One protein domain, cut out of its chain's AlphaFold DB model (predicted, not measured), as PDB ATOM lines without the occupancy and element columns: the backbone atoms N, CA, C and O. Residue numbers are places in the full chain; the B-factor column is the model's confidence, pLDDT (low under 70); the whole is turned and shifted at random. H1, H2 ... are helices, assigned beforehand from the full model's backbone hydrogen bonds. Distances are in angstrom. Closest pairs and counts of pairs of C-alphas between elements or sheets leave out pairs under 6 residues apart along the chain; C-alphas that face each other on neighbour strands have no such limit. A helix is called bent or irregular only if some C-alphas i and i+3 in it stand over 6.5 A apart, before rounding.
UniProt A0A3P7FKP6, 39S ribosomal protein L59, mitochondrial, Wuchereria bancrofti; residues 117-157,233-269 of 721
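Overview. This is residues 117 to 157 and 233 to 269 of the 721 residues of the protein "39S ribosomal protein L59, mitochondrial" of Wuchereria bancrofti (UniProt A0A3P7FKP6). Two long helices stand as separate pieces in an open, extended arrangement: H1, with a short arm turned off steeply at its last residues, and H2, which is not bent. The printed part has 78 residues, with two named helices in the order H1, H2 and no named strand; the class is all helix. It is extended, with a radius of gyration of the C-alphas of 20.5 A, and spans 66 by 27 by 26 A, the outline of a rod.

Arrangement. H1, residues 117 to 157, was assigned as one helix by its hydrogen bonds but is bent: C-alphas 146 and 149 are 7.1 A apart. Its arms H1a, residues 117 to 146, and H1b, residues 149 to 157, stand at a steep tilt of 53 degrees. H2, residues 233 to 268, is apart from both arms, with no C-alphas within 8 A. In H1a, H1b and H2 every O i to N i+4 pair is within hydrogen-bond range.

Along the chain. H1a begins at C-alpha 117 (-3.537, 8.515, -21.759) and is 44.3 A long; H1b is 12.3 A long. H2 is 53.0 A long and ends at C-alpha 268 (-15.939, -14.276, -34.309).

Size, cuts and confidence. The C-alphas farthest apart, of Glu 157 and Asp 269, are 66.3 A apart. Residues 158 to 232 are not printed; C-alphas 157 and 233 are 27.0 A apart across the cut. Mean pLDDT of the printed part is 81.4; residues 233 to 234, 257 and 259 to 269 are under 70.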
ATOM      1  N   SER A 117      -3.464   7.139 -22.270       91.13
ATOM      2  CA  SER A 117      -3.537   8.515 -21.759       91.13
ATOM      3  C   SER A 117      -3.611   9.570 -22.865       91.13
ATOM      4  O   SER A 117      -4.391  10.514 -22.770       91.13
ATOM      5  N   ASP A 118      -2.819   9.400 -23.919       90.80
ATOM      6  CA  ASP A 118      -2.724  10.355 -25.019       90.80
ATOM      7  C   ASP A 118      -3.936  10.209 -25.944       90.80
ATOM      8  O   ASP A 118      -4.479  11.203 -26.416       90.80
ATOM      9  N   ALA A 119      -4.427   8.978 -26.135       88.84
ATOM     10  CA  ALA A 119      -5.672   8.723 -26.852       88.84
ATOM     11  C   ALA A 119      -6.871   9.416 -26.179       88.84
ATOM     12  O   ALA A 119      -7.660  10.062 -26.865       88.84
ATOM     13  N   LEU A 120      -6.984   9.346 -24.846       92.19
ATOM     14  CA  LEU A 120      -8.030  10.059 -24.101       92.19
ATOM     15  C   LEU A 120      -7.918  11.579 -24.256       92.19
ATOM     16  O   LEU A 120      -8.928  12.241 -24.481       92.19
ATOM     17  N   LYS A 121      -6.698  12.121 -24.178       93.68
ATOM     18  CA  LYS A 121      -6.455  13.553 -24.373       93.68
ATOM     19  C   LYS A 121      -6.850  14.008 -25.781       93.68
ATOM     20  O   LYS A 121      -7.577  14.981 -25.920       93.68
ATOM     21  N   ASN A 122      -6.468  13.248 -26.807       91.82
ATOM     22  CA  ASN A 122      -6.832  13.531 -28.197       91.82
ATOM     23  C   ASN A 122      -8.352  13.533 -28.413       91.82
ATOM     24  O   ASN A 122      -8.861  14.333 -29.194       91.82
ATOM     25  N   VAL A 123      -9.083  12.640 -27.736       92.97
ATOM     26  CA  VAL A 123     -10.553  12.601 -27.794       92.97
ATOM     27  C   VAL A 123     -11.163  13.844 -27.146       92.97
ATOM     28  O   VAL A 123     -12.123  14.389 -27.686       92.97
ATOM     29  N   GLU A 124     -10.627  14.305 -26.016       92.53
ATOM     30  CA  GLU A 124     -11.140  15.496 -25.333       92.53
ATOM     31  C   GLU A 124     -10.835  16.780 -26.120       92.53
ATOM     32  O   GLU A 124     -11.750  17.551 -26.404       92.53
ATOM     33  N   ASP A 125      -9.600  16.935 -26.609       93.80
ATOM     34  CA  ASP A 125      -9.189  18.047 -27.476       93.80
ATOM     35  C   ASP A 125     -10.055  18.106 -28.757       93.80
ATOM     36  O   ASP A 125     -10.449  19.182 -29.224       93.80
ATOM     37  N   ALA A 126     -10.409  16.943 -29.322       92.97
ATOM     38  CA  ALA A 126     -11.290  16.853 -30.484       92.97
ATOM     39  C   ALA A 126     -12.727  17.308 -30.177       92.97
ATOM     40  O   ALA A 126     -13.315  18.034 -30.982       92.97
ATOM     41  N   LYS A 127     -13.284  16.935 -29.016       92.63
ATOM     42  CA  LYS A 127     -14.619  17.388 -28.583       92.63
ATOM     43  C   LYS A 127     -14.660  18.893 -28.344       92.63
ATOM     44  O   LYS A 127     -15.620  19.544 -28.754       92.63
ATOM     45  N   GLU A 128     -13.639  19.456 -27.699       92.95
ATOM     46  CA  GLU A 128     -13.546  20.903 -27.472       92.95
ATOM     47  C   GLU A 128     -13.476  21.668 -28.800       92.95
ATOM     48  O   GLU A 128     -14.192  22.655 -28.995       92.95
ATOM     49  N   SER A 129     -12.679  21.170 -29.751       94.46
ATOM     50  CA  SER A 129     -12.600  21.724 -31.105       94.46
ATOM     51  C   SER A 129     -13.943  21.643 -31.842       94.46
ATOM     52  O   SER A 129     -14.387  22.624 -32.445       94.46
ATOM     53  N   GLU A 130     -14.642  20.508 -31.759       92.28
ATOM     54  CA  GLU A 130     -15.969  20.326 -32.355       92.28
ATOM     55  C   GLU A 130     -17.010  21.272 -31.739       92.28
ATOM     56  O   GLU A 130     -17.795  21.900 -32.462       92.28
ATOM     57  N   HIS A 131     -16.985  21.444 -30.418       92.11
ATOM     58  CA  HIS A 131     -17.862  22.373 -29.717       92.11
ATOM     59  C   HIS A 131     -17.600  23.828 -30.136       92.11
ATOM     60  O   HIS A 131     -18.539  24.562 -30.459       92.11
ATOM     61  N   ALA A 132     -16.330  24.235 -30.225       94.71
ATOM     62  CA  ALA A 132     -15.936  25.563 -30.695       94.71
ATOM     63  C   ALA A 132     -16.368  25.823 -32.152       94.71
ATOM     64  O   ALA A 132     -16.890  26.901 -32.470       94.71
ATOM     65  N   ASN A 133     -16.226  24.825 -33.029       94.92
ATOM     66  CA  ASN A 133     -16.683  24.896 -34.419       94.92
ATOM     67  C   ASN A 133     -18.209  25.016 -34.502       94.92
ATOM     68  O   ASN A 133     -18.727  25.838 -35.261       94.92
ATOM     69  N   THR A 134     -18.935  24.256 -33.682       91.69
ATOM     70  CA  THR A 134     -20.400  24.301 -33.607       91.69
ATOM     71  C   THR A 134     -20.887  25.676 -33.156       91.69
ATOM     72  O   THR A 134     -21.768  26.259 -33.786       91.69
ATOM     73  N   LEU A 135     -20.270  26.248 -32.117       94.04
ATOM     74  CA  LEU A 135     -20.602  27.588 -31.631       94.04
ATOM     75  C   LEU A 135     -20.329  28.665 -32.690       94.04
ATOM     76  O   LEU A 135     -21.131  29.582 -32.876       94.04
ATOM     77  N   THR A 136     -19.216  28.544 -33.412       95.58
ATOM     78  CA  THR A 136     -18.874  29.442 -34.523       95.58
ATOM     79  C   THR A 136     -19.903  29.334 -35.649       95.58
ATOM     80  O   THR A 136     -20.420  30.349 -36.114       95.58
ATOM     81  N   ARG A 137     -20.303  28.109 -36.014       95.59
ATOM     82  CA  ARG A 137     -21.328  27.857 -37.030       95.59
ATOM     83  C   ARG A 137     -22.690  28.429 -36.641       95.59
ATOM     84  O   ARG A 137     -23.366  29.008 -37.487       95.59
ATOM     85  N   LEU A 138     -23.087  28.307 -35.376       93.88
ATOM     86  CA  LEU A 138     -24.333  28.891 -34.870       93.88
ATOM     87  C   LEU A 138     -24.333  30.423 -34.991       93.88
ATOM     88  O   LEU A 138     -25.337  30.997 -35.412       93.88
ATOM     89  N   LYS A 139     -23.202  31.089 -34.714       94.65
ATOM     90  CA  LYS A 139     -23.055  32.544 -34.918       94.65
ATOM     91  C   LYS A 139     -23.188  32.940 -36.391       94.65
ATOM     92  O   LYS A 139     -23.843  33.934 -36.694       94.65
ATOM     93  N   GLU A 140     -22.606  32.167 -37.309       94.28
ATOM     94  CA  GLU A 140     -22.757  32.401 -38.753       94.28
ATOM     95  C   GLU A 140     -24.204  32.244 -39.218       94.28
ATOM     96  O   GLU A 140     -24.696  33.065 -39.991       94.28
ATOM     97  N   VAL A 141     -24.892  31.193 -38.758       91.23
ATOM     98  CA  VAL A 141     -26.296  30.943 -39.105       91.23
ATOM     99  C   VAL A 141     -27.174  32.084 -38.595       91.23
ATOM    100  O   VAL A 141     -27.943  32.627 -39.382       91.23
ATOM    101  N   ALA A 142     -26.983  32.537 -37.354       92.46
ATOM    102  CA  ALA A 142     -27.700  33.693 -36.812       92.46
ATOM    103  C   ALA A 142     -27.437  34.983 -37.618       92.46
ATOM    104  O   ALA A 142     -28.348  35.768 -37.884       92.46
ATOM    105  N   ALA A 143     -26.198  35.203 -38.073       93.30
ATOM    106  CA  ALA A 143     -25.870  36.334 -38.941       93.30
ATOM    107  C   ALA A 143     -26.533  36.234 -40.329       93.30
ATOM    108  O   ALA A 143     -26.914  37.257 -40.903       93.30
ATOM    109  N   LEU A 144     -26.687  35.023 -40.875       91.86
ATOM    110  CA  LEU A 144     -27.396  34.773 -42.135       91.86
ATOM    111  C   LEU A 144     -28.913  34.931 -41.988       91.86
ATOM    112  O   LEU A 144     -29.539  35.488 -42.888       91.86
ATOM    113  N   GLU A 145     -29.492  34.502 -40.866       89.72
ATOM    114  CA  GLU A 145     -30.910  34.716 -40.547       89.72
ATOM    115  C   GLU A 145     -31.248  36.208 -40.506       89.72
ATOM    116  O   GLU A 145     -32.226  36.626 -41.122       89.72
ATOM    117  N   ASN A 146     -30.389  37.040 -39.908       91.38
ATOM    118  CA  ASN A 146     -30.564  38.498 -39.918       91.38
ATOM    119  C   ASN A 146     -30.515  39.108 -41.333       91.38
ATOM    120  O   ASN A 146     -31.174  40.113 -41.591       91.38
ATOM    121  N   LYS A 147     -29.768  38.502 -42.267       91.92
ATOM    122  CA  LYS A 147     -29.689  38.936 -43.678       91.92
ATOM    123  C   LYS A 147     -30.789  38.349 -44.564       91.92
ATOM    124  O   LYS A 147     -30.987  38.805 -45.691       91.92
ATOM    125  N   TYR A 148     -31.511  37.337 -44.088       90.37
ATOM    126  CA  TYR A 148     -32.524  36.633 -44.870       90.37
ATOM    127  C   TYR A 148     -33.635  37.547 -45.419       90.37
ATOM    128  O   TYR A 148     -33.965  37.401 -46.599       90.37
ATOM    129  N   PRO A 149     -34.177  38.529 -44.665       89.30
ATOM    130  CA  PRO A 149     -35.202  39.432 -45.190       89.30
ATOM    131  C   PRO A 149     -34.726  40.259 -46.390       89.30
ATOM    132  O   PRO A 149     -35.501  40.513 -47.311       89.30
ATOM    133  N   GLU A 150     -33.457  40.672 -46.397       89.56
ATOM    134  CA  GLU A 150     -32.862  41.422 -47.507       89.56
ATOM    135  C   GLU A 150     -32.654  40.529 -48.729       89.56
ATOM    136  O   GLU A 150     -33.101  40.882 -49.819       89.56
ATOM    137  N   MET A 151     -32.094  39.329 -48.540       87.75
ATOM    138  CA  MET A 151     -31.924  38.348 -49.621       87.75
ATOM    139  C   MET A 151     -33.263  37.930 -50.238       87.75
ATOM    140  O   MET A 151     -33.372  37.777 -51.455       87.75
ATOM    141  N   LEU A 152     -34.304  37.764 -49.417       87.73
ATOM    142  CA  LEU A 152     -35.651  37.466 -49.895       87.73
ATOM    143  C   LEU A 152     -36.209  38.627 -50.722       87.73
ATOM    144  O   LEU A 152     -36.819  38.391 -51.764       87.73
ATOM    145  N   ARG A 153     -35.979  39.875 -50.297       88.56
ATOM    146  CA  ARG A 153     -36.399  41.071 -51.037       88.56
ATOM    147  C   ARG A 153     -35.720  41.143 -52.404       88.56
ATOM    148  O   ARG A 153     -36.415  41.297 -53.402       88.56
ATOM    149  N   GLU A 154     -34.401  40.964 -52.462       85.61
ATOM    150  CA  GLU A 154     -33.640  40.913 -53.721       85.61
ATOM    151  C   GLU A 154     -34.122  39.783 -54.637       85.61
ATOM    152  O   GLU A 154     -34.314  39.979 -55.838       85.61
ATOM    153  N   PHE A 155     -34.381  38.603 -54.071       85.24
ATOM    154  CA  PHE A 155     -34.897  37.463 -54.817       85.24
ATOM    155  C   PHE A 155     -36.286  37.737 -55.404       85.24
ATOM    156  O   PHE A 155     -36.527  37.447 -56.576       85.24
ATOM    157  N   LEU A 156     -37.200  38.311 -54.621       82.71
ATOM    158  CA  LEU A 156     -38.530  38.684 -55.100       82.71
ATOM    159  C   LEU A 156     -38.461  39.775 -56.172       82.71
ATOM    160  O   LEU A 156     -39.183  39.685 -57.163       82.71
ATOM    161  N   GLU A 157     -37.562  40.751 -56.028       81.14
ATOM    162  CA  GLU A 157     -37.317  41.772 -57.050       81.14
ATOM    163  C   GLU A 157     -36.801  41.136 -58.351       81.14
ATOM    164  O   GLU A 157     -37.272  41.485 -59.429       81.14
ATOM    165  N   ARG A 233     -12.464  34.699 -55.610       69.37
ATOM    166  CA  ARG A 233     -11.507  33.765 -56.229       69.37
ATOM    167  C   ARG A 233     -10.643  33.061 -55.187       69.37
ATOM    168  O   ARG A 233     -10.432  31.856 -55.327       69.37
ATOM    169  N   GLU A 234     -10.211  33.769 -54.147       69.66
ATOM    170  CA  GLU A 234      -9.438  33.188 -53.038       69.66
ATOM    171  C   GLU A 234     -10.264  32.187 -52.223       69.66
ATOM    172  O   GLU A 234      -9.853  31.030 -52.102       69.66
ATOM    173  N   GLU A 235     -11.488  32.547 -51.814       74.96
ATOM    174  CA  GLU A 235     -12.386  31.639 -51.072       74.96
ATOM    175  C   GLU A 235     -12.648  30.315 -51.813       74.96
ATOM    176  O   GLU A 235     -12.821  29.252 -51.210       74.96
ATOM    177  N   THR A 236     -12.689  30.354 -53.148       75.14
ATOM    178  CA  THR A 236     -12.931  29.158 -53.967       75.14
ATOM    179  C   THR A 236     -11.728  28.205 -53.960       75.14
ATOM    180  O   THR A 236     -11.901  26.986 -54.050       75.14
ATOM    181  N   ARG A 237     -10.504  28.738 -53.849       73.14
ATOM    182  CA  ARG A 237      -9.262  27.953 -53.805       73.14
ATOM    183  C   ARG A 237      -9.113  27.231 -52.466       73.14
ATOM    184  O   ARG A 237      -8.837  26.032 -52.467       73.14
ATOM    185  N   GLU A 238      -9.391  27.921 -51.364       77.64
ATOM    186  CA  GLU A 238      -9.342  27.346 -50.013       77.64
ATOM    187  C   GLU A 238     -10.388  26.244 -49.817       77.64
ATOM    188  O   GLU A 238     -10.057  25.144 -49.368       77.64
ATOM    189  N   LYS A 239     -11.633  26.469 -50.267       76.72
ATOM    190  CA  LYS A 239     -12.701  25.453 -50.200       76.72
ATOM    191  C   LYS A 239     -12.335  24.166 -50.937       76.72
ATOM    192  O   LYS A 239     -12.629  23.078 -50.446       76.72
ATOM    193  N   ARG A 240     -11.677  24.258 -52.099       77.69
ATOM    194  CA  ARG A 240     -11.233  23.068 -52.849       77.69
ATOM    195  C   ARG A 240     -10.164  22.277 -52.098       77.69
ATOM    196  O   ARG A 240     -10.203  21.050 -52.144       77.69
ATOM    197  N   PHE A 241      -9.246  22.955 -51.412       81.04
ATOM    198  CA  PHE A 241      -8.189  22.301 -50.641       81.04
ATOM    199  C   PHE A 241      -8.754  21.580 -49.405       81.04
ATOM    200  O   PHE A 241      -8.440  20.414 -49.176       81.04
ATOM    201  N   LEU A 242      -9.681  22.224 -48.684       80.49
ATOM    202  CA  LEU A 242     -10.402  21.645 -47.541       80.49
ATOM    203  C   LEU A 242     -11.225  20.408 -47.919       80.49
ATOM    204  O   LEU A 242     -11.172  19.395 -47.225       80.49
ATOM    205  N   ILE A 243     -11.946  20.451 -49.046       82.34
ATOM    206  CA  ILE A 243     -12.717  19.298 -49.537       82.34
ATOM    207  C   ILE A 243     -11.797  18.106 -49.836       82.34
ATOM    208  O   ILE A 243     -12.142  16.970 -49.507       82.34
ATOM    209  N   LEU A 244     -10.625  18.350 -50.432       82.58
ATOM    210  CA  LEU A 244      -9.666  17.288 -50.736       82.58
ATOM    211  C   LEU A 244      -9.107  16.653 -49.454       82.58
ATOM    212  O   LEU A 244      -9.016  15.430 -49.369       82.58
ATOM    213  N   LEU A 245      -8.793  17.474 -48.445       85.14
ATOM    214  CA  LEU A 245      -8.287  17.016 -47.149       85.14
ATOM    215  C   LEU A 245      -9.319  16.143 -46.413       85.14
ATOM    216  O   LEU A 245      -8.991  15.052 -45.947       85.14
ATOM    217  N   LEU A 246     -10.584  16.577 -46.381       85.99
ATOM    218  CA  LEU A 246     -11.686  15.822 -45.774       85.99
ATOM    219  C   LEU A 246     -11.930  14.485 -46.485       85.99
ATOM    220  O   LEU A 246     -12.216  13.482 -45.834       85.99
ATOM    221  N   TYR A 247     -11.783  14.446 -47.812       82.34
ATOM    222  CA  TYR A 247     -11.943  13.215 -48.583       82.34
ATOM    223  C   TYR A 247     -10.851  12.182 -48.266       82.34
ATOM    224  O   TYR A 247     -11.145  10.993 -48.134       82.34
ATOM    225  N   VAL A 248      -9.601  12.628 -48.089       83.18
ATOM    226  CA  VAL A 248      -8.476  11.759 -47.696       83.18
ATOM    227  C   VAL A 248      -8.664  11.223 -46.273       83.18
ATOM    228  O   VAL A 248      -8.476  10.028 -46.045       83.18
ATOM    229  N   LEU A 249      -9.103  12.064 -45.331       85.45
ATOM    230  CA  LEU A 249      -9.411  11.636 -43.963       85.45
ATOM    231  C   LEU A 249     -10.551  10.608 -43.928       85.45
ATOM    232  O   LEU A 249     -10.421   9.572 -43.279       85.45
ATOM    233  N   ALA A 250     -11.630  10.835 -44.681       82.62
ATOM    234  CA  ALA A 250     -12.753   9.902 -44.765       82.62
ATOM    235  C   ALA A 250     -12.348   8.536 -45.354       82.62
ATOM    236  O   ALA A 250     -12.812   7.498 -44.882       82.62
ATOM    237  N   LEU A 251     -11.461   8.521 -46.357       81.34
ATOM    238  CA  LEU A 251     -10.911   7.285 -46.919       81.34
ATOM    239  C   LEU A 251     -10.078   6.512 -45.892       81.34
ATOM    240  O   LEU A 251     -10.257   5.302 -45.774       81.34
ATOM    241  N   ASN A 252      -9.227   7.192 -45.119       81.28
ATOM    242  CA  ASN A 252      -8.419   6.553 -44.076       81.28
ATOM    243  C   ASN A 252      -9.287   5.963 -42.955       81.28
ATOM    244  O   ASN A 252      -9.081   4.813 -42.571       81.28
ATOM    245  N   ILE A 253     -10.308   6.697 -42.499       81.02
ATOM    246  CA  ILE A 253     -11.276   6.203 -41.507       81.02
ATOM    247  C   ILE A 253     -12.009   4.967 -42.044       81.02
ATOM    248  O   ILE A 253     -12.161   3.977 -41.333       81.02
ATOM    249  N   TYR A 254     -12.426   4.982 -43.313       79.61
ATOM    250  CA  TYR A 254     -13.095   3.837 -43.931       79.61
ATOM    251  C   TYR A 254     -12.190   2.601 -44.024       79.61
ATOM    252  O   TYR A 254     -12.651   1.489 -43.764       79.61
ATOM    253  N   VAL A 255     -10.911   2.769 -44.380       75.76
ATOM    254  CA  VAL A 255      -9.950   1.653 -44.418       75.76
ATOM    255  C   VAL A 255      -9.735   1.072 -43.021       75.76
ATOM    256  O   VAL A 255      -9.784  -0.149 -42.878       75.76
ATOM    257  N   TYR A 256      -9.593   1.924 -42.002       72.73
ATOM    258  CA  TYR A 256      -9.437   1.503 -40.608       72.73
ATOM    259  C   TYR A 256     -10.658   0.710 -40.112       72.73
ATOM    260  O   TYR A 256     -10.523  -0.429 -39.670       72.73
ATOM    261  N   PHE A 257     -11.873   1.240 -40.305       69.68
ATOM    262  CA  PHE A 257     -13.109   0.534 -39.942       69.68
ATOM    263  C   PHE A 257     -13.278  -0.787 -40.691       69.68
ATOM    264  O   PHE A 257     -13.793  -1.756 -40.139       69.68
ATOM    265  N   LYS A 258     -12.851  -0.854 -41.956       70.82
ATOM    266  CA  LYS A 258     -12.920  -2.094 -42.733       70.82
ATOM    267  C   LYS A 258     -11.925  -3.141 -42.224       70.82
ATOM    268  O   LYS A 258     -12.260  -4.323 -42.248       70.82
ATOM    269  N   GLN A 259     -10.738  -2.732 -41.772       65.56
ATOM    270  CA  GLN A 259      -9.769  -3.625 -41.134       65.56
ATOM    271  C   GLN A 259     -10.277  -4.138 -39.786       65.56
ATOM    272  O   GLN A 259     -10.254  -5.349 -39.581       65.56
ATOM    273  N   GLU A 260     -10.805  -3.272 -38.916       64.49
ATOM    274  CA  GLU A 260     -11.413  -3.714 -37.654       64.49
ATOM    275  C   GLU A 260     -12.603  -4.639 -37.898       64.49
ATOM    276  O   GLU A 260     -12.686  -5.691 -37.276       64.49
ATOM    277  N   TYR A 261     -13.475  -4.330 -38.861       61.96
ATOM    278  CA  TYR A 261     -14.604  -5.200 -39.189       61.96
ATOM    279  C   TYR A 261     -14.152  -6.578 -39.695       61.96
ATOM    280  O   TYR A 261     -14.736  -7.582 -39.298       61.96
ATOM    281  N   LEU A 262     -13.098  -6.651 -40.523       56.00
ATOM    282  CA  LEU A 262     -12.530  -7.933 -40.968       56.00
ATOM    283  C   LEU A 262     -11.841  -8.703 -39.828       56.00
ATOM    284  O   LEU A 262     -11.905  -9.929 -39.778       56.00
ATOM    285  N   MET A 263     -11.170  -7.999 -38.916       48.93
ATOM    286  CA  MET A 263     -10.538  -8.602 -37.738       48.93
ATOM    287  C   MET A 263     -11.598  -9.126 -36.764       48.93
ATOM    288  O   MET A 263     -11.477 -10.245 -36.274       48.93
ATOM    289  N   MET A 264     -12.680  -8.371 -36.553       51.89
ATOM    290  CA  MET A 264     -13.828  -8.779 -35.745       51.89
ATOM    291  C   MET A 264     -14.584  -9.945 -36.384       51.89
ATOM    292  O   MET A 264     -14.954 -10.864 -35.660       51.89
ATOM    293  N   SER A 265     -14.756  -9.963 -37.714       52.93
ATOM    294  CA  SER A 265     -15.390 -11.091 -38.408       52.93
ATOM    295  C   SER A 265     -14.549 -12.368 -38.317       52.93
ATOM    296  O   SER A 265     -15.089 -13.448 -38.108       52.93
ATOM    297  N   ASN A 266     -13.219 -12.251 -38.394       44.51
ATOM    298  CA  ASN A 266     -12.321 -13.403 -38.275       44.51
ATOM    299  C   ASN A 266     -12.163 -13.886 -36.820       44.51
ATOM    300  O   ASN A 266     -12.004 -15.083 -36.588       44.51
ATOM    301  N   ALA A 267     -12.222 -12.982 -35.835       44.24
ATOM    302  CA  ALA A 267     -12.200 -13.331 -34.412       44.24
ATOM    303  C   ALA A 267     -13.511 -13.999 -33.959       44.24
ATOM    304  O   ALA A 267     -13.484 -14.889 -33.108       44.24
ATOM    305  N   SER A 268     -14.647 -13.627 -34.561       43.41
ATOM    306  CA  SER A 268     -15.939 -14.276 -34.309       43.41
ATOM    307  C   SER A 268     -16.063 -15.678 -34.911       43.41
ATOM    308  O   SER A 268     -16.876 -16.461 -34.433       43.41
ATOM    309  N   ASP A 269     -15.244 -16.032 -35.907       36.09
ATOM    310  CA  ASP A 269     -15.315 -17.350 -36.552       36.09
ATOM    311  C   ASP A 269     -14.723 -18.487 -35.695       36.09
ATOM    312  O   ASP A 269     -15.018 -19.660 -35.933       36.09
TER     313      ASP A 269